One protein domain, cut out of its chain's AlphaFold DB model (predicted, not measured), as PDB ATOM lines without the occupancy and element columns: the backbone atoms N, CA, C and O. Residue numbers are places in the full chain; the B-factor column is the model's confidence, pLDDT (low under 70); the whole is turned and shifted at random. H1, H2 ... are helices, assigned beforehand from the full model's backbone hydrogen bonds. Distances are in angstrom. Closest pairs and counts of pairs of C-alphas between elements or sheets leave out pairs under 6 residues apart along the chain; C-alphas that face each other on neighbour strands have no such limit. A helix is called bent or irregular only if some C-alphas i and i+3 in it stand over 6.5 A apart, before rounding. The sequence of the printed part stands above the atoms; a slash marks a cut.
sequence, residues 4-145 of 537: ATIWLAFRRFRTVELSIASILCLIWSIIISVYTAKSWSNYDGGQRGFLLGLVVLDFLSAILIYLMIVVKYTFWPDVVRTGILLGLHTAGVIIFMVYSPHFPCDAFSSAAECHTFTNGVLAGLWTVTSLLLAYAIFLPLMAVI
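What this domain is: This is residues 4 to 145 of the 537 residues of an uncharacterized protein of Paxillus rubicundulus Ve08.2h10 (UniProt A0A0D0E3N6). Four long helices stand side by side in an up-and-down bundle, a slender rod in which each helix runs against the one before it. H1, H2, H3 and H4 follow one another round the rod, and H4 closes the ring by coming back to H1, with short turns at the rod's ends joining them. The 142 printed residues hold four named helices, H1, H2, H3 and H4 in that order, and no named strand; the class is all helix. The whole is only just compact, close to loose, with a radius of gyration of the C-alphas of 17.1 A, and it spans 57 by 24 by 23 A.

How they stand to each other: H1, residues 4 to 38, and H2, residues 45 to 70, form a helical hairpin and touch at a shallow tilt of 24 degrees, opposite ways; their closest C-alphas, those of Ser 22 and Ala 62, are 4.5 A apart. H3, residues 75 to 102, makes a helical hairpin with H2 at a shallow tilt of 23 degrees; the closest C-alphas, of Ser 61 and Leu 85, are 6.7 A apart. H4, residues 111 to 144, makes a helical hairpin with H3 at a shallow tilt of 19 degrees; the closest C-alphas, of Leu 86 and Leu 132, are 5.8 A apart. H4 also touches H1, opposite ways at a shallow tilt of 23 degrees, with residues 121 to 135 of H4 and residues 14 to 28 of H1 alone; the closest C-alphas, of Ala 21 and Val 128, are 5.9 A apart. H2 and H4 are near each other, and H1 and H3 are apart. Every O i to N i+4 pair is within hydrogen-bond range in H1 and H2, against 22 of 24 in H3 and 28 of 30 in H4.

Where its parts are: H1 begins at C-alpha 4, (99.059, 18.337, -58.913), and is 51.2 A long. H2 is 37.4 A long and begins at C-alpha 45, (57.533, 4.085, -27.473). H3, 40.9 A long, is irregular: C-alphas 98 and 101 are 7.1 A apart. H4 is 50.7 A long and ends at C-alpha 144, (93.572, 28.086, -49.768); it is neither bent nor irregular, but only just: C-alphas 137 and 140 are 6.3 A apart.

The domain as a whole: The two C-alphas farthest apart, those of Ala 4 and Asp 106, are 57.2 A apart, while the first and last printed C-alphas, of Ala 4 and Ile 145, are 10.6 A apart. The link from H2 to H3 is tight, those from H1 to H2 and from H3 to H4 are short, and no link is long. The printed part has no cut. The mean pLDDT of the printed part is 94.7, and no printed residue is under 70.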
ATOM      1  N   ALA A   4      99.691  19.549 -58.396       88.69
ATOM      2  CA  ALA A   4      99.059  18.337 -58.913       88.69
ATOM      3  C   ALA A   4      99.199  17.138 -57.955       88.69
ATOM      4  O   ALA A   4      98.216  16.434 -57.718       88.69
ATOM      5  N   THR A   5     100.377  16.926 -57.348       91.62
ATOM      6  CA  THR A   5     100.569  15.865 -56.341       91.62
ATOM      7  C   THR A   5      99.693  16.101 -55.111       91.62
ATOM      8  O   THR A   5      99.075  15.160 -54.617       91.62
ATOM      9  N   ILE A   6      99.593  17.350 -54.643       91.94
ATOM     10  CA  ILE A   6      98.779  17.711 -53.470       91.94
ATOM     11  C   ILE A   6      97.284  17.498 -53.760       91.94
ATOM     12  O   ILE A   6      96.583  16.872 -52.967       91.94
ATOM     13  N   TRP A   7      96.799  17.914 -54.933       91.00
ATOM     14  CA  TRP A   7      95.410  17.679 -55.347       91.00
ATOM     15  C   TRP A   7      95.071  16.195 -55.554       91.00
ATOM     16  O   TRP A   7      93.949  15.778 -55.258       91.00
ATOM     17  N   LEU A   8      96.021  15.378 -56.023       92.06
ATOM     18  CA  LEU A   8      95.846  13.924 -56.098       92.06
ATOM     19  C   LEU A   8      95.803  13.287 -54.700       92.06
ATOM     20  O   LEU A   8      94.970  12.410 -54.460       92.06
ATOM     21  N   ALA A   9      96.656  13.744 -53.778       93.50
ATOM     22  CA  ALA A   9      96.655  13.298 -52.387       93.50
ATOM     23  C   ALA A   9      95.326  13.633 -51.691       93.50
ATOM     24  O   ALA A   9      94.710  12.732 -51.127       93.50
ATOM     25  N   PHE A  10      94.818  14.866 -51.825       92.56
ATOM     26  CA  PHE A  10      93.507  15.250 -51.286       92.56
ATOM     27  C   PHE A  10      92.364  14.394 -51.845       92.56
ATOM     28  O   PHE A  10      91.524  13.925 -51.082       92.56
ATOM     29  N   ARG A  11      92.332  14.134 -53.161       92.44
ATOM     30  CA  ARG A  11      91.293  13.270 -53.754       92.44
ATOM     31  C   ARG A  11      91.329  11.849 -53.188       92.44
ATOM     32  O   ARG A  11      90.271  11.294 -52.916       92.44
ATOM     33  N   ARG A  12      92.521  11.276 -52.983       95.25
ATOM     34  CA  ARG A  12      92.675   9.961 -52.334       95.25
ATOM     35  C   ARG A  12      92.221  10.001 -50.874       95.25
ATOM     36  O   ARG A  12      91.433   9.151 -50.480       95.25
ATOM     37  N   PHE A  13      92.669  11.003 -50.119       95.19
ATOM     38  CA  PHE A  13      92.296  11.217 -48.721       95.19
ATOM     39  C   PHE A  13      90.774  11.321 -48.550       95.19
ATOM     40  O   PHE A  13      90.204  10.513 -47.823       95.19
ATOM     41  N   ARG A  14      90.105  12.199 -49.317       94.62
ATOM     42  CA  ARG A  14      88.638  12.338 -49.334       94.62
ATOM     43  C   ARG A  14      87.940  10.993 -49.543       94.62
ATOM     44  O   ARG A  14      87.019  10.663 -48.806       94.62
ATOM     45  N   THR A  15      88.346  10.223 -50.552       95.69
ATOM     46  CA  THR A  15      87.704   8.935 -50.854       95.69
ATOM     47  C   THR A  15      87.919   7.910 -49.740       95.69
ATOM     48  O   THR A  15      86.984   7.186 -49.406       95.69
ATOM     49  N   VAL A  16      89.111   7.848 -49.142       96.94
ATOM     50  CA  VAL A  16      89.403   6.951 -48.009       96.94
ATOM     51  C   VAL A  16      88.608   7.354 -46.762       96.94
ATOM     52  O   VAL A  16      87.895   6.522 -46.213       96.94
ATOM     53  N   GLU A  17      88.651   8.621 -46.350       96.06
ATOM     54  CA  GLU A  17      87.963   9.113 -45.147       96.06
ATOM     55  C   GLU A  17      86.438   8.950 -45.251       96.06
ATOM     56  O   GLU A  17      85.810   8.369 -44.364       96.06
ATOM     57  N   LEU A  18      85.842   9.364 -46.378       95.88
ATOM     58  CA  LEU A  18      84.403   9.215 -46.607       95.88
ATOM     59  C   LEU A  18      83.984   7.742 -46.759       95.88
ATOM     60  O   LEU A  18      82.914   7.371 -46.284       95.88
ATOM     61  N   SER A  19      84.795   6.871 -47.375       97.50
ATOM     62  CA  SER A  19      84.436   5.441 -47.456       97.50
ATOM     63  C   SER A  19      84.496   4.749 -46.093       97.50
ATOM     64  O   SER A  19      83.575   3.998 -45.770       97.50
ATOM     65  N   ILE A  20      85.490   5.057 -45.251       97.50
ATOM     66  CA  ILE A  20      85.554   4.574 -43.862       97.50
ATOM     67  C   ILE A  20      84.333   5.060 -43.068       97.50
ATOM     68  O   ILE A  20      83.656   4.247 -42.438       97.50
ATOM     69  N   ALA A  21      83.993   6.352 -43.148       97.12
ATOM     70  CA  ALA A  21      82.815   6.906 -42.480       97.12
ATOM     71  C   ALA A  21      81.508   6.238 -42.954       97.12
ATOM     72  O   ALA A  21      80.688   5.840 -42.127       97.12
ATOM     73  N   SER A  22      81.336   6.034 -44.266       97.56
ATOM     74  CA  SER A  22      80.166   5.350 -44.836       97.56
ATOM     75  C   SER A  22      80.051   3.893 -44.375       97.56
ATOM     76  O   SER A  22      78.947   3.443 -44.070       97.56
ATOM     77  N   ILE A  23      81.163   3.151 -44.325       97.50
ATOM     78  CA  ILE A  23      81.185   1.754 -43.866       97.50
ATOM     79  C   ILE A  23      80.851   1.681 -42.371       97.50
ATOM     80  O   ILE A  23      80.043   0.842 -41.975       97.50
ATOM     81  N   LEU A  24      81.396   2.586 -41.551       96.62
ATOM     82  CA  LEU A  24      81.073   2.663 -40.124       96.62
ATOM     83  C   LEU A  24      79.588   2.971 -39.889       96.62
ATOM     84  O   LEU A  24      78.967   2.280 -39.086       96.62
ATOM     85  N   CYS A  25      79.000   3.927 -40.617       97.50
ATOM     86  CA  CYS A  25      77.562   4.222 -40.524       97.50
ATOM     87  C   CYS A  25      76.704   2.983 -40.842       97.50
ATOM     88  O   CYS A  25      75.755   2.683 -40.121       97.50
ATOM     89  N   LEU A  26      77.055   2.214 -41.881       97.00
ATOM     90  CA  LEU A  26      76.338   0.979 -42.221       97.00
ATOM     91  C   LEU A  26      76.504  -0.110 -41.148       97.00
ATOM     92  O   LEU A  26      75.522  -0.759 -40.795       97.00
ATOM     93  N   ILE A  27      77.709  -0.293 -40.600       97.06
ATOM     94  CA  ILE A  27      77.965  -1.262 -39.522       97.06
ATOM     95  C   ILE A  27      77.156  -0.905 -38.265       97.06
ATOM     96  O   ILE A  27      76.487  -1.778 -37.711       97.06
ATOM     97  N   TRP A  28      77.151   0.364 -37.845       95.94
ATOM     98  CA  TRP A  28      76.376   0.807 -36.682       95.94
ATOM     99  C   TRP A  28      74.868   0.723 -36.916       95.94
ATOM    100  O   TRP A  28      74.169   0.168 -36.069       95.94
ATOM    101  N   SER A  29      74.376   1.128 -38.090       96.69
ATOM    102  CA  SER A  29      72.968   0.962 -38.476       96.69
ATOM    103  C   SER A  29      72.525  -0.511 -38.412       96.69
ATOM    104  O   SER A  29      71.467  -0.810 -37.854       96.69
ATOM    105  N   ILE A  30      73.356  -1.458 -38.875       96.69
ATOM    106  CA  ILE A  30      73.090  -2.906 -38.766       96.69
ATOM    107  C   ILE A  30      73.082  -3.371 -37.301       96.69
ATOM    108  O   ILE A  30      72.136  -4.042 -36.889       96.69
ATOM    109  N   ILE A  31      74.096  -3.012 -36.504       95.69
ATOM    110  CA  ILE A  31      74.201  -3.410 -35.087       95.69
ATOM    111  C   ILE A  31      73.003  -2.887 -34.284       95.69
ATOM    112  O   ILE A  31      72.353  -3.659 -33.573       95.69
ATOM    113  N   ILE A  32      72.676  -1.600 -34.426       94.31
ATOM    114  CA  ILE A  32      71.552  -0.964 -33.730       94.31
ATOM    115  C   ILE A  32      70.228  -1.565 -34.215       94.31
ATOM    116  O   ILE A  32      69.364  -1.832 -33.384       94.31
ATOM    117  N   SER A  33      70.067  -1.852 -35.510       96.31
ATOM    118  CA  SER A  33      68.857  -2.487 -36.057       96.31
ATOM    119  C   SER A  33      68.635  -3.903 -35.507       96.31
ATOM    120  O   SER A  33      67.566  -4.188 -34.964       96.31
ATOM    121  N   VAL A  34      69.655  -4.771 -35.540       95.31
ATOM    122  CA  VAL A  34      69.585  -6.140 -34.984       95.31
ATOM    123  C   VAL A  34      69.284  -6.112 -33.483       95.31
ATOM    124  O   VAL A  34      68.435  -6.867 -33.002       95.31
ATOM    125  N   TYR A  35      69.936  -5.216 -32.741       91.75
ATOM    126  CA  TYR A  35      69.721  -5.066 -31.306       91.75
ATOM    127  C   TYR A  35      68.319  -4.513 -30.971       91.75
ATOM    128  O   TYR A  35      67.630  -5.029 -30.087       91.75
ATOM    129  N   THR A  36      67.849  -3.520 -31.730       93.31
ATOM    130  CA  THR A  36      66.506  -2.931 -31.595       93.31
ATOM    131  C   THR A  36      65.411  -3.946 -31.926       93.31
ATOM    132  O   THR A  36      64.390  -3.977 -31.242       93.31
ATOM    133  N   ALA A  37      65.635  -4.815 -32.917       95.06
ATOM    134  CA  ALA A  37      64.720  -5.897 -33.270       95.06
ATOM    135  C   ALA A  37      64.643  -6.982 -32.182       95.06
ATOM    136  O   ALA A  37      63.542  -7.396 -31.821       95.06
ATOM    137  N   LYS A  38      65.785  -7.408 -31.613       93.62
ATOM    138  CA  LYS A  38      65.828  -8.426 -30.543       93.62
ATOM    139  C   LYS A  38      65.031  -8.002 -29.304       93.62
ATOM    140  O   LYS A  38      64.343  -8.827 -28.711       93.62
ATOM    141  N   SER A  39      65.125  -6.728 -28.930       91.19
ATOM    142  CA  SER A  39      64.584  -6.202 -27.669       91.19
ATOM    143  C   SER A  39      63.329  -5.335 -27.857       91.19
ATOM    144  O   SER A  39      62.934  -4.608 -26.946       91.19
ATOM    145  N   TRP A  40      62.692  -5.397 -29.036       94.12
ATOM    146  CA  TRP A  40      61.630  -4.474 -29.465       94.12
ATOM    147  C   TRP A  40      60.456  -4.356 -28.487       94.12
ATOM    148  O   TRP A  40      59.891  -3.275 -28.337       94.12
ATOM    149  N   SER A  41      60.082  -5.446 -27.813       94.81
ATOM    150  CA  SER A  41      59.002  -5.472 -26.819       94.81
ATOM    151  C   SER A  41      59.284  -4.621 -25.580       94.81
ATOM    152  O   SER A  41      58.337  -4.078 -25.016       94.81
ATOM    153  N   ASN A  42      60.554  -4.495 -25.185       92.62
ATOM    154  CA  ASN A  42      60.958  -4.037 -23.852       92.62
ATOM    155  C   ASN A  42      61.208  -2.521 -23.782       92.62
ATOM    156  O   ASN A  42      61.280  -1.964 -22.693       92.62
ATOM    157  N   TYR A  43      61.339  -1.850 -24.927       91.50
ATOM    158  CA  TYR A  43      61.534  -0.401 -24.990       91.50
ATOM    159  C   TYR A  43      60.226   0.373 -24.873       91.50
ATOM    160  O   TYR A  43      59.208  -0.021 -25.449       91.50
ATOM    161  N   ASP A  44      60.275   1.555 -24.267       94.38
ATOM    162  CA  ASP A  44      59.182   2.522 -24.365       94.38
ATOM    163  C   ASP A  44      59.020   3.061 -25.793       94.38
ATOM    164  O   ASP A  44      59.968   3.109 -26.579       94.38
ATOM    165  N   GLY A  45      57.819   3.539 -26.138       94.06
ATOM    166  CA  GLY A  45      57.533   4.085 -27.473       94.06
ATOM    167  C   GLY A  45      58.487   5.214 -27.896       94.06
ATOM    168  O   GLY A  45      58.910   5.262 -29.051       94.06
ATOM    169  N   GLY A  46      58.900   6.067 -26.950       93.94
ATOM    170  CA  GLY A  46      59.906   7.109 -27.188       93.94
ATOM    171  C   GLY A  46      61.308   6.550 -27.463       93.94
ATOM    172  O   GLY A  46      61.983   7.015 -28.378       93.94
ATOM    173  N   GLN A  47      61.719   5.504 -26.740       92.25
ATOM    174  CA  GLN A  47      63.003   4.823 -26.953       92.25
ATOM    175  C   GLN A  47      63.036   4.105 -28.309       92.25
ATOM    176  O   GLN A  47      64.016   4.233 -29.039       92.25
ATOM    177  N   ARG A  48      61.944   3.423 -28.697       94.38
ATOM    178  CA  ARG A  48      61.794   2.815 -30.035       94.38
ATOM    179  C   ARG A  48      61.913   3.862 -31.141       94.38
ATOM    180  O   ARG A  48      62.649   3.652 -32.101       94.38
ATOM    181  N   GLY A  49      61.221   4.995 -30.990       95.19
ATOM    182  CA  GLY A  49      61.290   6.113 -31.933       95.19
ATOM    183  C   GLY A  49      62.696   6.706 -32.051       95.19
ATOM    184  O   GLY A  49      63.151   6.975 -33.160       95.19
ATOM    185  N   PHE A  50      63.413   6.848 -30.934       94.00
ATOM    186  CA  PHE A  50      64.790   7.342 -30.924       94.00
ATOM    187  C   PHE A  50      65.790   6.356 -31.554       94.00
ATOM    188  O   PHE A  50      66.588   6.763 -32.397       94.00
ATOM    189  N   LEU A  51      65.713   5.061 -31.223       94.56
ATOM    190  CA  LEU A  51      66.575   4.028 -31.816       94.56
ATOM    191  C   LEU A  51      66.341   3.889 -33.329       94.56
ATOM    192  O   LEU A  51      67.305   3.848 -34.093       94.56
ATOM    193  N   LEU A  52      65.081   3.909 -33.786       96.38
ATOM    194  CA  LEU A  52      64.766   3.998 -35.218       96.38
ATOM    195  C   LEU A  52      65.298   5.296 -35.843       96.38
ATOM    196  O   LEU A  52      65.810   5.266 -36.959       96.38
ATOM    197  N   GLY A  53      65.217   6.419 -35.124       96.12
ATOM    198  CA  GLY A  53      65.778   7.702 -35.547       96.12
ATOM    199  C   GLY A  53      67.285   7.638 -35.803       96.12
ATOM    200  O   GLY A  53      67.739   8.148 -36.825       96.12
ATOM    201  N   LEU A  54      68.049   6.956 -34.941       95.56
ATOM    202  CA  LEU A  54      69.481   6.708 -35.150       95.56
ATOM    203  C   LEU A  54      69.746   5.778 -36.343       95.56
ATOM    204  O   LEU A  54      70.570   6.109 -37.190       95.56
ATOM    205  N   VAL A  55      69.009   4.666 -36.472       97.12
ATOM    206  CA  VAL A  55      69.150   3.740 -37.618       97.12
ATOM    207  C   VAL A  55      68.897   4.456 -38.951       97.12
ATOM    208  O   VAL A  55      69.650   4.254 -39.906       97.12
ATOM    209  N   VAL A  56      67.873   5.316 -39.010       97.44
ATOM    210  CA  VAL A  56      67.545   6.143 -40.183       97.44
ATOM    211  C   VAL A  56      68.590   7.239 -40.410       97.44
ATOM    212  O   VAL A  56      68.965   7.469 -41.559       97.44
ATOM    213  N   LEU A  57      69.096   7.884 -39.353       96.69
ATOM    214  CA  LEU A  57      70.166   8.883 -39.450       96.69
ATOM    215  C   LEU A  57      71.446   8.281 -40.043       96.69
ATOM    216  O   LEU A  57      71.964   8.822 -41.018       96.69
ATOM    217  N   ASP A  58      71.929   7.162 -39.504       97.00
ATOM    218  CA  ASP A  58      73.147   6.501 -39.988       97.00
ATOM    219  C   ASP A  58      72.976   5.991 -41.429       97.00
ATOM    220  O   ASP A  58      73.880   6.133 -42.254       97.00
ATOM    221  N   PHE A  59      71.795   5.466 -41.778       97.19
ATOM    222  CA  PHE A  59      71.499   5.005 -43.139       97.19
ATOM    223  C   PHE A  59      71.440   6.158 -44.158       97.19
ATOM    224  O   PHE A  59      72.053   6.077 -45.227       97.19
ATOM    225  N   LEU A  60      70.759   7.262 -43.829       96.38
ATOM    226  CA  LEU A  60      70.735   8.460 -44.676       96.38
ATOM    227  C   LEU A  60      72.122   9.103 -44.779       96.38
ATOM    228  O   LEU A  60      72.506   9.555 -45.859       96.38
ATOM    229  N   SER A  61      72.899   9.094 -43.697       96.94
ATOM    230  CA  SER A  61      74.271   9.604 -43.690       96.94
ATOM    231  C   SER A  61      75.188   8.755 -44.563       96.94
ATOM    232  O   SER A  61      75.906   9.316 -45.386       96.94
ATOM    233  N   ALA A  62      75.095   7.422 -44.508       97.56
ATOM    234  CA  ALA A  62      75.819   6.538 -45.425       97.56
ATOM    235  C   ALA A  62      75.500   6.844 -46.904       97.56
ATOM    236  O   ALA A  62      76.412   6.934 -47.726       97.56
ATOM    237  N   ILE A  63      74.226   7.088 -47.244       96.62
ATOM    238  CA  ILE A  63      73.812   7.480 -48.604       96.62
ATOM    239  C   ILE A  63      74.379   8.854 -48.993       96.62
ATOM    240  O   ILE A  63      74.915   9.008 -50.091       96.62
ATOM    241  N   LEU A  64      74.294   9.858 -48.117       96.00
ATOM    242  CA  LEU A  64      74.797  11.210 -48.390       96.00
ATOM    243  C   LEU A  64      76.327  11.240 -48.531       96.00
ATOM    244  O   LEU A  64      76.846  11.891 -49.441       96.00
ATOM    245  N   ILE A  65      77.042  10.485 -47.696       96.06
ATOM    246  CA  ILE A  65      78.496  10.304 -47.767       96.06
ATOM    247  C   ILE A  65      78.879   9.579 -49.069       96.06
ATOM    248  O   ILE A  65      79.780  10.033 -49.777       96.06
ATOM    249  N   TYR A  66      78.156   8.522 -49.461       96.25
ATOM    250  CA  TYR A  66      78.345   7.857 -50.756       96.25
ATOM    251  C   TYR A  66      78.127   8.814 -51.941       96.25
ATOM    252  O   TYR A  66      78.948   8.872 -52.861       96.25
ATOM    253  N   LEU A  67      77.076   9.639 -51.903       94.94
ATOM    254  CA  LEU A  67      76.841  10.670 -52.919       94.94
ATOM    255  C   LEU A  67      77.975  11.707 -52.957       94.94
ATOM    256  O   LEU A  67      78.355  12.136 -54.043       94.94
ATOM    257  N   MET A  68      78.578  12.065 -51.820       94.81
ATOM    258  CA  MET A  68      79.762  12.936 -51.782       94.81
ATOM    259  C   MET A  68      81.023  12.278 -52.369       94.81
ATOM    260  O   MET A  68      81.879  12.995 -52.886       94.81
ATOM    261  N   ILE A  69      81.143  10.945 -52.359       95.25
ATOM    262  CA  ILE A  69      82.225  10.224 -53.057       95.25
ATOM    263  C   ILE A  69      82.016  10.264 -54.581       95.25
ATOM    264  O   ILE A  69      82.970  10.494 -55.325       95.25
ATOM    265  N   VAL A  70      80.780  10.056 -55.052       95.44
ATOM    266  CA  VAL A  70      80.453   9.957 -56.491       95.44
ATOM    267  C   VAL A  70      80.340  11.328 -57.176       95.44
ATOM    268  O   VAL A  70      80.743  11.484 -58.332       95.44
ATOM    269  N   VAL A  71      79.798  12.341 -56.495       93.69
ATOM    270  CA  VAL A  71      79.585  13.681 -57.066       93.69
ATOM    271  C   VAL A  71      80.905  14.457 -57.162       93.69
ATOM    272  O   VAL A  71      81.721  14.483 -56.239       93.69
ATOM    273  N   LYS A  72      81.100  15.145 -58.298       92.44
ATOM    274  CA  LYS A  72      82.259  16.017 -58.550       92.44
ATOM    275  C   LYS A  72      82.419  17.042 -57.419       92.44
ATOM    276  O   LYS A  72      81.512  17.838 -57.174       92.44
ATOM    277  N   TYR A  73      83.593  17.030 -56.779       88.94
ATOM    278  CA  TYR A  73      83.925  17.915 -55.660       88.94
ATOM    279  C   TYR A  73      83.612  19.376 -55.983       88.94
ATOM    280  O   TYR A  73      84.134  19.934 -56.954       88.94
ATOM    281  N   THR A  74      82.769  19.984 -55.158       91.94
ATOM    282  CA  THR A  74      82.331  21.373 -55.299       91.94
ATOM    283  C   THR A  74      82.257  21.993 -53.907       91.94
ATOM    284  O   THR A  74      81.394  21.648 -53.110       91.94
ATOM    285  N   PHE A  75      83.196  22.900 -53.610       91.00
ATOM    286  CA  PHE A  75      83.480  23.377 -52.249       91.00
ATOM    287  C   PHE A  75      82.230  23.817 -51.472       91.00
ATOM    288  O   PHE A  75      81.958  23.276 -50.408       91.00
ATOM    289  N   TRP A  76      81.432  24.738 -52.023       94.12
ATOM    290  CA  TRP A  76      80.232  25.259 -51.357       94.12
ATOM    291  C   TRP A  76      79.194  24.186 -50.977       94.12
ATOM    292  O   TRP A  76      78.901  24.058 -49.787       94.12
ATOM    293  N   PRO A  77      78.632  23.392 -51.913       94.88
ATOM    294  CA  PRO A  77      77.658  22.365 -51.550       94.88
ATOM    295  C   PRO A  77      78.267  21.237 -50.710       94.88
ATOM    296  O   PRO A  77      77.561  20.689 -49.869       94.88
ATOM    297  N   ASP A  78      79.551  20.902 -50.873       94.75
ATOM    298  CA  ASP A  78      80.188  19.875 -50.042       94.75
ATOM    299  C   ASP A  78      80.431  20.358 -48.598       94.75
ATOM    300  O   ASP A  78      80.208  19.584 -47.668       94.75
ATOM    301  N   VAL A  79      80.759  21.639 -48.380       95.38
ATOM    302  CA  VAL A  79      80.784  22.264 -47.040       95.38
ATOM    303  C   VAL A  79      79.392  22.245 -46.407       95.38
ATOM    304  O   VAL A  79      79.259  21.828 -45.258       95.38
ATOM    305  N   VAL A  80      78.343  22.622 -47.148       96.38
ATOM    306  CA  VAL A  80      76.958  22.618 -46.631       96.38
ATOM    307  C   VAL A  80      76.494  21.201 -46.269       96.38
ATOM    308  O   VAL A  80      75.973  20.996 -45.175       96.38
ATOM    309  N   ARG A  81      76.737  20.203 -47.133       95.75
ATOM    310  CA  ARG A  81      76.448  18.783 -46.842       95.75
ATOM    311  C   ARG A  81      77.185  18.298 -45.594       95.75
ATOM    312  O   ARG A  81      76.562  17.708 -44.717       95.75
ATOM    313  N   THR A  82      78.484  18.588 -45.494       96.44
ATOM    314  CA  THR A  82      79.315  18.192 -44.344       96.44
ATOM    315  C   THR A  82      78.814  18.839 -43.055       96.44
ATOM    316  O   THR A  82      78.681  18.150 -42.051       96.44
ATOM    317  N   GLY A  83      78.470  20.131 -43.082       96.88
ATOM    318  CA  GLY A  83      77.935  20.842 -41.917       96.88
ATOM    319  C   GLY A  83      76.589  20.292 -41.440       96.88
ATOM    320  O   GLY A  83      76.388  20.145 -40.237       96.88
ATOM    321  N   ILE A  84      75.693  19.922 -42.365       96.81
ATOM    322  CA  ILE A  84      74.411  19.280 -42.031       96.81
ATOM    323  C   ILE A  84      74.644  17.891 -41.417       96.81
ATOM    324  O   ILE A  84      74.100  17.608 -40.352       96.81
ATOM    325  N   LEU A  85      75.483  17.051 -42.035       96.69
ATOM    326  CA  LEU A  85      75.827  15.720 -41.511       96.69
ATOM    327  C   LEU A  85      76.465  15.804 -40.117       96.69
ATOM    328  O   LEU A  85      76.005  15.149 -39.183       96.69
ATOM    329  N   LEU A  86      77.484  16.650 -39.956       97.62
ATOM    330  CA  LEU A  86      78.181  16.856 -38.688       97.62
ATOM    331  C   LEU A  86      77.230  17.383 -37.603       97.62
ATOM    332  O   LEU A  86      77.272  16.901 -36.472       97.62
ATOM    333  N   GLY A  87      76.342  18.323 -37.942       97.69
ATOM    334  CA  GLY A  87      75.321  18.838 -37.028       97.69
ATOM    335  C   GLY A  87      74.322  17.768 -36.583       97.69
ATOM    336  O   GLY A  87      74.033  17.668 -35.391       97.69
ATOM    337  N   LEU A  88      73.844  16.930 -37.508       97.25
ATOM    338  CA  LEU A  88      72.920  15.832 -37.206       97.25
ATOM    339  C   LEU A  88      73.572  14.740 -36.345       97.25
ATOM    340  O   LEU A  88      72.970  14.331 -35.353       97.25
ATOM    341  N   HIS A  89      74.801  14.309 -36.651       97.62
ATOM    342  CA  HIS A  89      75.517  13.343 -35.805       97.62
ATOM    343  C   HIS A  89      75.872  13.926 -34.431       97.62
ATOM    344  O   HIS A  89      75.688  13.244 -33.425       97.62
ATOM    345  N   THR A  90      76.277  15.200 -34.346       97.81
ATOM    346  CA  THR A  90      76.531  15.870 -33.054       97.81
ATOM    347  C   THR A  90      75.255  15.952 -32.210       97.81
ATOM    348  O   THR A  90      75.284  15.650 -31.018       97.81
ATOM    349  N   ALA A  91      74.112  16.290 -32.818       96.94
ATOM    350  CA  ALA A  91      72.817  16.241 -32.142       96.94
ATOM    351  C   ALA A  91      72.458  14.807 -31.708       96.94
ATOM    352  O   ALA A  91      72.018  14.610 -30.577       96.94
ATOM    353  N   GLY A  92      72.714  13.805 -32.556       96.00
ATOM    354  CA  GLY A  92      72.552  12.385 -32.235       96.00
ATOM    355  C   GLY A  92      73.373  11.942 -31.020       96.00
ATOM    356  O   GLY A  92      72.817  11.317 -30.121       96.00
ATOM    357  N   VAL A  93      74.653  12.331 -30.936       97.00
ATOM    358  CA  VAL A  93      75.529  12.087 -29.770       97.00
ATOM    359  C   VAL A  93      74.961  12.736 -28.505       97.00
ATOM    360  O   VAL A  93      74.857  12.072 -27.475       97.00
ATOM    361  N   ILE A  94      74.569  14.013 -28.571       97.12
ATOM    362  CA  ILE A  94      74.045  14.754 -27.410       97.12
ATOM    363  C   ILE A  94      72.738  14.128 -26.908       97.12
ATOM    364  O   ILE A  94      72.585  13.898 -25.709       97.12
ATOM    365  N   ILE A  95      71.809  13.807 -27.813       96.00
ATOM    366  CA  ILE A  95      70.544  13.154 -27.456       96.00
ATOM    367  C   ILE A  95      70.823  11.745 -26.908       96.00
ATOM    368  O   ILE A  95      70.274  11.389 -25.868       96.00
ATOM    369  N   PHE A  96      71.729  10.971 -27.519       95.38
ATOM    370  CA  PHE A  96      72.110   9.653 -27.002       95.38
ATOM    371  C   PHE A  96      72.674   9.740 -25.581       95.38
ATOM    372  O   PHE A  96      72.244   8.971 -24.730       95.38
ATOM    373  N   MET A  97      73.556  10.701 -25.277       96.06
ATOM    374  CA  MET A  97      74.057  10.909 -23.909       96.06
ATOM    375  C   MET A  97      72.938  11.218 -22.904       96.06
ATOM    376  O   MET A  97      72.961  10.691 -21.794       96.06
ATOM    377  N   VAL A  98      71.957  12.043 -23.281       95.62
ATOM    378  CA  VAL A  98      70.836  12.425 -22.399       95.62
ATOM    379  C   VAL A  98      69.868  11.260 -22.157       95.62
ATOM    380  O   VAL A  98      69.380  11.103 -21.041       95.62
ATOM    381  N   TYR A  99      69.611  10.417 -23.162       93.31
ATOM    382  CA  TYR A  99      68.723   9.253 -23.028       93.31
ATOM    383  C   TYR A  99      69.436   7.972 -22.550       93.31
ATOM    384  O   TYR A  99      68.773   7.071 -22.040       93.31
ATOM    385  N   SER A 100      70.769   7.908 -22.638       91.88
ATOM    386  CA  SER A 100      71.615   6.794 -22.178       91.88
ATOM    387  C   SER A 100      71.253   6.238 -20.788       91.88
ATOM    388  O   SER A 100      71.114   5.019 -20.690       91.88
ATOM    389  N   PRO A 101      71.091   7.044 -19.716       89.69
ATOM    390  CA  PRO A 101      70.783   6.519 -18.380       89.69
ATOM    391  C   PRO A 101      69.351   5.976 -18.224       89.69
ATOM    392  O   PRO A 101      69.018   5.466 -17.159       89.69
ATOM    393  N   HIS A 102      68.499   6.090 -19.249       88.69
ATOM    394  CA  HIS A 102      67.101   5.655 -19.207       88.69
ATOM    395  C   HIS A 102      66.823   4.347 -19.962       88.69
ATOM    396  O   HIS A 102      65.685   3.879 -19.927       88.69
ATOM    397  N   PHE A 103      67.800   3.745 -20.650       86.19
ATOM    398  CA  PHE A 103      67.574   2.464 -21.330       86.19
ATOM    399  C   PHE A 103      67.437   1.307 -20.321       86.19
ATOM    400  O   PHE A 103      68.311   1.147 -19.467       86.19
ATOM    401  N   PRO A 104      66.388   0.464 -20.421       88.19
ATOM    402  CA  PRO A 104      66.219  -0.678 -19.531       88.19
ATOM    403  C   PRO A 104      67.271  -1.752 -19.834       88.19
ATOM    404  O   PRO A 104      67.279  -2.355 -20.911       88.19
ATOM    405  N   CYS A 105      68.147  -2.027 -18.866       91.25
ATOM    406  CA  CYS A 105      69.141  -3.096 -18.988       91.25
ATOM    407  C   CYS A 105      68.535  -4.511 -18.925       91.25
ATOM    408  O   CYS A 105      69.243  -5.471 -19.212       91.25
ATOM    409  N   ASP A 106      67.234  -4.642 -18.645       90.06
ATOM    410  CA  ASP A 106      66.470  -5.905 -18.619       90.06
ATOM    411  C   ASP A 106      66.458  -6.649 -19.974       90.06
ATOM    412  O   ASP A 106      66.051  -7.804 -20.072       90.06
ATOM    413  N   ALA A 107      66.889  -5.977 -21.046       85.31
ATOM    414  CA  ALA A 107      67.113  -6.553 -22.370       85.31
ATOM    415  C   ALA A 107      68.436  -7.350 -22.504       85.31
ATOM    416  O   ALA A 107      68.629  -8.059 -23.498       85.31
ATOM    417  N   PHE A 108      69.350  -7.230 -21.535       88.62
ATOM    418  CA  PHE A 108      70.645  -7.919 -21.490       88.62
ATOM    419  C   PHE A 108      70.652  -9.035 -20.441       88.62
ATOM    420  O   PHE A 108      69.845  -9.032 -19.514       88.62
ATOM    421  N   SER A 109      71.597  -9.979 -20.541       91.31
ATOM    422  CA  SER A 109      71.763 -11.000 -19.493       91.31
ATOM    423  C   SER A 109      72.453 -10.441 -18.241       91.31
ATOM    424  O   SER A 109      72.340 -11.012 -17.158       91.31
ATOM    425  N   SER A 110      73.153  -9.309 -18.378       94.94
ATOM    426  CA  SER A 110      73.796  -8.600 -17.273       94.94
ATOM    427  C   SER A 110      73.896  -7.090 -17.519       94.94
ATOM    428  O   SER A 110      73.992  -6.620 -18.656       94.94
ATOM    429  N   ALA A 111      73.982  -6.313 -16.435       94.06
ATOM    430  CA  ALA A 111      74.272  -4.879 -16.506       94.06
ATOM    431  C   ALA A 111      75.651  -4.577 -17.141       94.06
ATOM    432  O   ALA A 111      75.836  -3.526 -17.751       94.06
ATOM    433  N   ALA A 112      76.610  -5.507 -17.057       94.94
ATOM    434  CA  ALA A 112      77.922  -5.363 -17.687       94.94
ATOM    435  C   ALA A 112      77.832  -5.367 -19.225       94.94
ATOM    436  O   ALA A 112      78.439  -4.516 -19.877       94.94
ATOM    437  N   GLU A 113      77.027  -6.262 -19.812       93.19
ATOM    438  CA  GLU A 113      76.724  -6.241 -21.251       93.19
ATOM    439  C   GLU A 113      76.012  -4.940 -21.647       93.19
ATOM    440  O   GLU A 113      76.379  -4.325 -22.648       93.19
ATOM    441  N   CYS A 114      75.057  -4.483 -20.828       93.31
ATOM    442  CA  CYS A 114      74.310  -3.244 -21.048       93.31
ATOM    443  C   CYS A 114      75.223  -2.012 -21.151       93.31
ATOM    444  O   CYS A 114      75.161  -1.257 -22.127       93.31
ATOM    445  N   HIS A 115      76.135  -1.837 -20.188       94.56
ATOM    446  CA  HIS A 115      77.128  -0.764 -20.230       94.56
ATOM    447  C   HIS A 115      78.124  -0.937 -21.383       94.56
ATOM    448  O   HIS A 115      78.462   0.045 -22.040       94.56
ATOM    449  N   THR A 116      78.556  -2.167 -21.683       95.31
ATOM    450  CA  THR A 116      79.490  -2.441 -22.793       95.31
ATOM    451  C   THR A 116      78.879  -2.068 -24.145       95.31
ATOM    452  O   THR A 116      79.520  -1.377 -24.935       95.31
ATOM    453  N   PHE A 117      77.623  -2.448 -24.397       93.06
ATOM    454  CA  PHE A 117      76.903  -2.077 -25.617       93.06
ATOM    455  C   PHE A 117      76.684  -0.562 -25.711       93.06
ATOM    456  O   PHE A 117      76.973   0.040 -26.744       93.06
ATOM    457  N   THR A 118      76.231   0.065 -24.622       94.00
ATOM    458  CA  THR A 118      75.954   1.511 -24.570       94.00
ATOM    459  C   THR A 118      77.219   2.336 -24.819       94.00
ATOM    460  O   THR A 118      77.206   3.260 -25.633       94.00
ATOM    461  N   ASN A 119      78.341   1.951 -24.201       95.56
ATOM    462  CA  ASN A 119      79.651   2.555 -24.446       95.56
ATOM    463  C   ASN A 119      80.148   2.292 -25.877       95.56
ATOM    464  O   ASN A 119      80.748   3.179 -26.480       95.56
ATOM    465  N   GLY A 120      79.869   1.111 -26.438       95.38
ATOM    466  CA  GLY A 120      80.178   0.772 -27.827       95.38
ATOM    467  C   GLY A 120      79.463   1.684 -28.826       95.38
ATOM    468  O   GLY A 120      80.123   2.303 -29.658       95.38
ATOM    469  N   VAL A 121      78.139   1.835 -28.702       94.12
ATOM    470  CA  VAL A 121      77.345   2.748 -29.548       94.12
ATOM    471  C   VAL A 121      77.807   4.197 -29.379       94.12
ATOM    472  O   VAL A 121      78.004   4.894 -30.374       94.12
ATOM    473  N   LEU A 122      78.062   4.642 -28.144       95.81
ATOM    474  CA  LEU A 122      78.576   5.988 -27.876       95.81
ATOM    475  C   LEU A 122      79.937   6.229 -28.550       95.81
ATOM    476  O   LEU A 122      80.123   7.257 -29.203       95.81
ATOM    477  N   ALA A 123      80.871   5.278 -28.450       96.75
ATOM    478  CA  ALA A 123      82.161   5.346 -29.134       96.75
ATOM    479  C   ALA A 123      82.006   5.327 -30.667       96.75
ATOM    480  O   ALA A 123      82.716   6.053 -31.368       96.75
ATOM    481  N   GLY A 124      81.047   4.561 -31.195       95.50
ATOM    482  CA  GLY A 124      80.680   4.546 -32.611       95.50
ATOM    483  C   GLY A 124      80.234   5.912 -33.130       95.50
ATOM    484  O   GLY A 124      80.823   6.439 -34.079       95.50
ATOM    485  N   LEU A 125      79.258   6.525 -32.455       96.38
ATOM    486  CA  LEU A 125      78.740   7.856 -32.785       96.38
ATOM    487  C   LEU A 125      79.837   8.935 -32.682       96.38
ATOM    488  O   LEU A 125      79.956   9.778 -33.576       96.38
ATOM    489  N   TRP A 126      80.698   8.878 -31.656       97.81
ATOM    490  CA  TRP A 126      81.875   9.755 -31.556       97.81
ATOM    491  C   TRP A 126      82.886   9.535 -32.684       97.81
ATOM    492  O   TRP A 126      83.438  10.513 -33.188       97.81
ATOM    493  N   THR A 127      83.118   8.295 -33.117       97.56
ATOM    494  CA  THR A 127      84.062   7.982 -34.204       97.56
ATOM    495  C   THR A 127      83.575   8.557 -35.536       97.56
ATOM    496  O   THR A 127      84.338   9.228 -36.230       97.56
ATOM    497  N   VAL A 128      82.290   8.375 -35.867       96.94
ATOM    498  CA  VAL A 128      81.675   8.965 -37.072       96.94
ATOM    499  C   VAL A 128      81.698  10.497 -37.009       96.94
ATOM    500  O   VAL A 128      82.119  11.146 -37.968       96.94
ATOM    501  N   THR A 129      81.340  11.084 -35.863       97.75
ATOM    502  CA  THR A 129      81.388  12.543 -35.652       97.75
ATOM    503  C   THR A 129      82.812  13.090 -35.801       97.75
ATOM    504  O   THR A 129      83.008  14.131 -36.424       97.75
ATOM    505  N   SER A 130      83.820  12.369 -35.303       97.81
ATOM    506  CA  SER A 130      85.235  12.765 -35.387       97.81
ATOM    507  C   SER A 130      85.780  12.701 -36.815       97.81
ATOM    508  O   SER A 130      86.511  13.602 -37.218       97.81
ATOM    509  N   LEU A 131      85.390  11.692 -37.605       96.88
ATOM    510  CA  LEU A 131      85.727  11.601 -39.033       96.88
ATOM    511  C   LEU A 131      85.095  12.747 -39.838       96.88
ATOM    512  O   LEU A 131      85.767  13.386 -40.644       96.88
ATOM    513  N   LEU A 132      83.821  13.060 -39.585       97.12
ATOM    514  CA  LEU A 132      83.145  14.190 -40.231       97.12
ATOM    515  C   LEU A 132      83.748  15.544 -39.817       97.12
ATOM    516  O   LEU A 132      83.845  16.446 -40.650       97.12
ATOM    517  N   LEU A 133      84.187  15.684 -38.562       97.56
ATOM    518  CA  LEU A 133      84.869  16.881 -38.064       97.56
ATOM    519  C   LEU A 133      86.268  17.046 -38.679       97.56
ATOM    520  O   LEU A 133      86.618  18.151 -39.091       97.56
ATOM    521  N   ALA A 134      87.045  15.966 -38.793       96.81
ATOM    522  CA  ALA A 134      88.342  15.983 -39.466       96.81
ATOM    523  C   ALA A 134      88.188  16.402 -40.937       96.81
ATOM    524  O   ALA A 134      88.812  17.380 -41.362       96.81
ATOM    525  N   TYR A 135      87.265  15.775 -41.677       96.38
ATOM    526  CA  TYR A 135      86.942  16.174 -43.049       96.38
ATOM    527  C   TYR A 135      86.524  17.654 -43.146       96.38
ATOM    528  O   TYR A 135      87.004  18.386 -44.018       96.38
ATOM    529  N   ALA A 136      85.686  18.130 -42.216       96.75
ATOM    530  CA  ALA A 136      85.255  19.528 -42.155       96.75
ATOM    531  C   ALA A 136      86.414  20.518 -41.929       96.75
ATOM    532  O   ALA A 136      86.359  21.631 -42.451       96.75
ATOM    533  N   ILE A 137      87.473  20.120 -41.214       95.69
ATOM    534  CA  ILE A 137      88.699  20.915 -41.016       95.69
ATOM    535  C   ILE A 137      89.599  20.884 -42.268       95.69
ATOM    536  O   ILE A 137      90.233  21.890 -42.598       95.69
ATOM    537  N   PHE A 138      89.617  19.783 -43.029       94.44
ATOM    538  CA  PHE A 138      90.373  19.697 -44.287       94.44
ATOM    539  C   PHE A 138      89.740  20.469 -45.460       94.44
ATOM    540  O   PHE A 138      90.464  20.925 -46.351       94.44
ATOM    541  N   LEU A 139      88.421  20.682 -45.462       93.69
ATOM    542  CA  LEU A 139      87.729  21.480 -46.487       93.69
ATOM    543  C   LEU A 139      88.272  22.923 -46.645       93.69
ATOM    544  O   LEU A 139      88.641  23.276 -47.771       93.69
ATOM    545  N   PRO A 140      88.366  23.773 -45.598       93.69
ATOM    546  CA  PRO A 140      88.903  25.129 -45.730       93.69
ATOM    547  C   PRO A 140      90.399  25.150 -46.065       93.69
ATOM    548  O   PRO A 140      90.826  26.019 -46.823       93.69
ATOM    549  N   LEU A 141      91.191  24.173 -45.599       91.75
ATOM    550  CA  LEU A 141      92.602  24.043 -45.995       91.75
ATOM    551  C   LEU A 141      92.742  23.886 -47.520       91.75
ATOM    552  O   LEU A 141      93.600  24.520 -48.133       91.75
ATOM    553  N   MET A 142      91.850  23.123 -48.158       89.75
ATOM    554  CA  MET A 142      91.822  22.987 -49.618       89.75
ATOM    555  C   MET A 142      91.298  24.221 -50.363       89.75
ATOM    556  O   MET A 142      91.591  24.357 -51.549       89.75
ATOM    557  N   ALA A 143      90.563  25.127 -49.711       90.81
ATOM    558  CA  ALA A 143      90.136  26.388 -50.326       90.81
ATOM    559  C   ALA A 143      91.299  27.384 -50.501       90.81
ATOM    560  O   ALA A 143      91.268  28.209 -51.413       90.81
ATOM    561  N   VAL A 144      92.342  27.280 -49.665       92.81
ATOM    562  CA  VAL A 144      93.572  28.086 -49.768       92.81
ATOM    563  C   VAL A 144      94.468  27.615 -50.923       92.81
ATOM    564  O   VAL A 144      95.215  28.408 -51.496       92.81
ATOM    565  N   ILE A 145      94.400  26.333 -51.300       90.62
ATOM    566  CA  ILE A 145      95.255  25.757 -52.345       90.62
ATOM    567  C   ILE A 145      94.631  26.022 -53.724       90.62
ATOM    568  O   ILE A 145      93.605  25.419 -54.050       90.62
TER     569      ILE A 145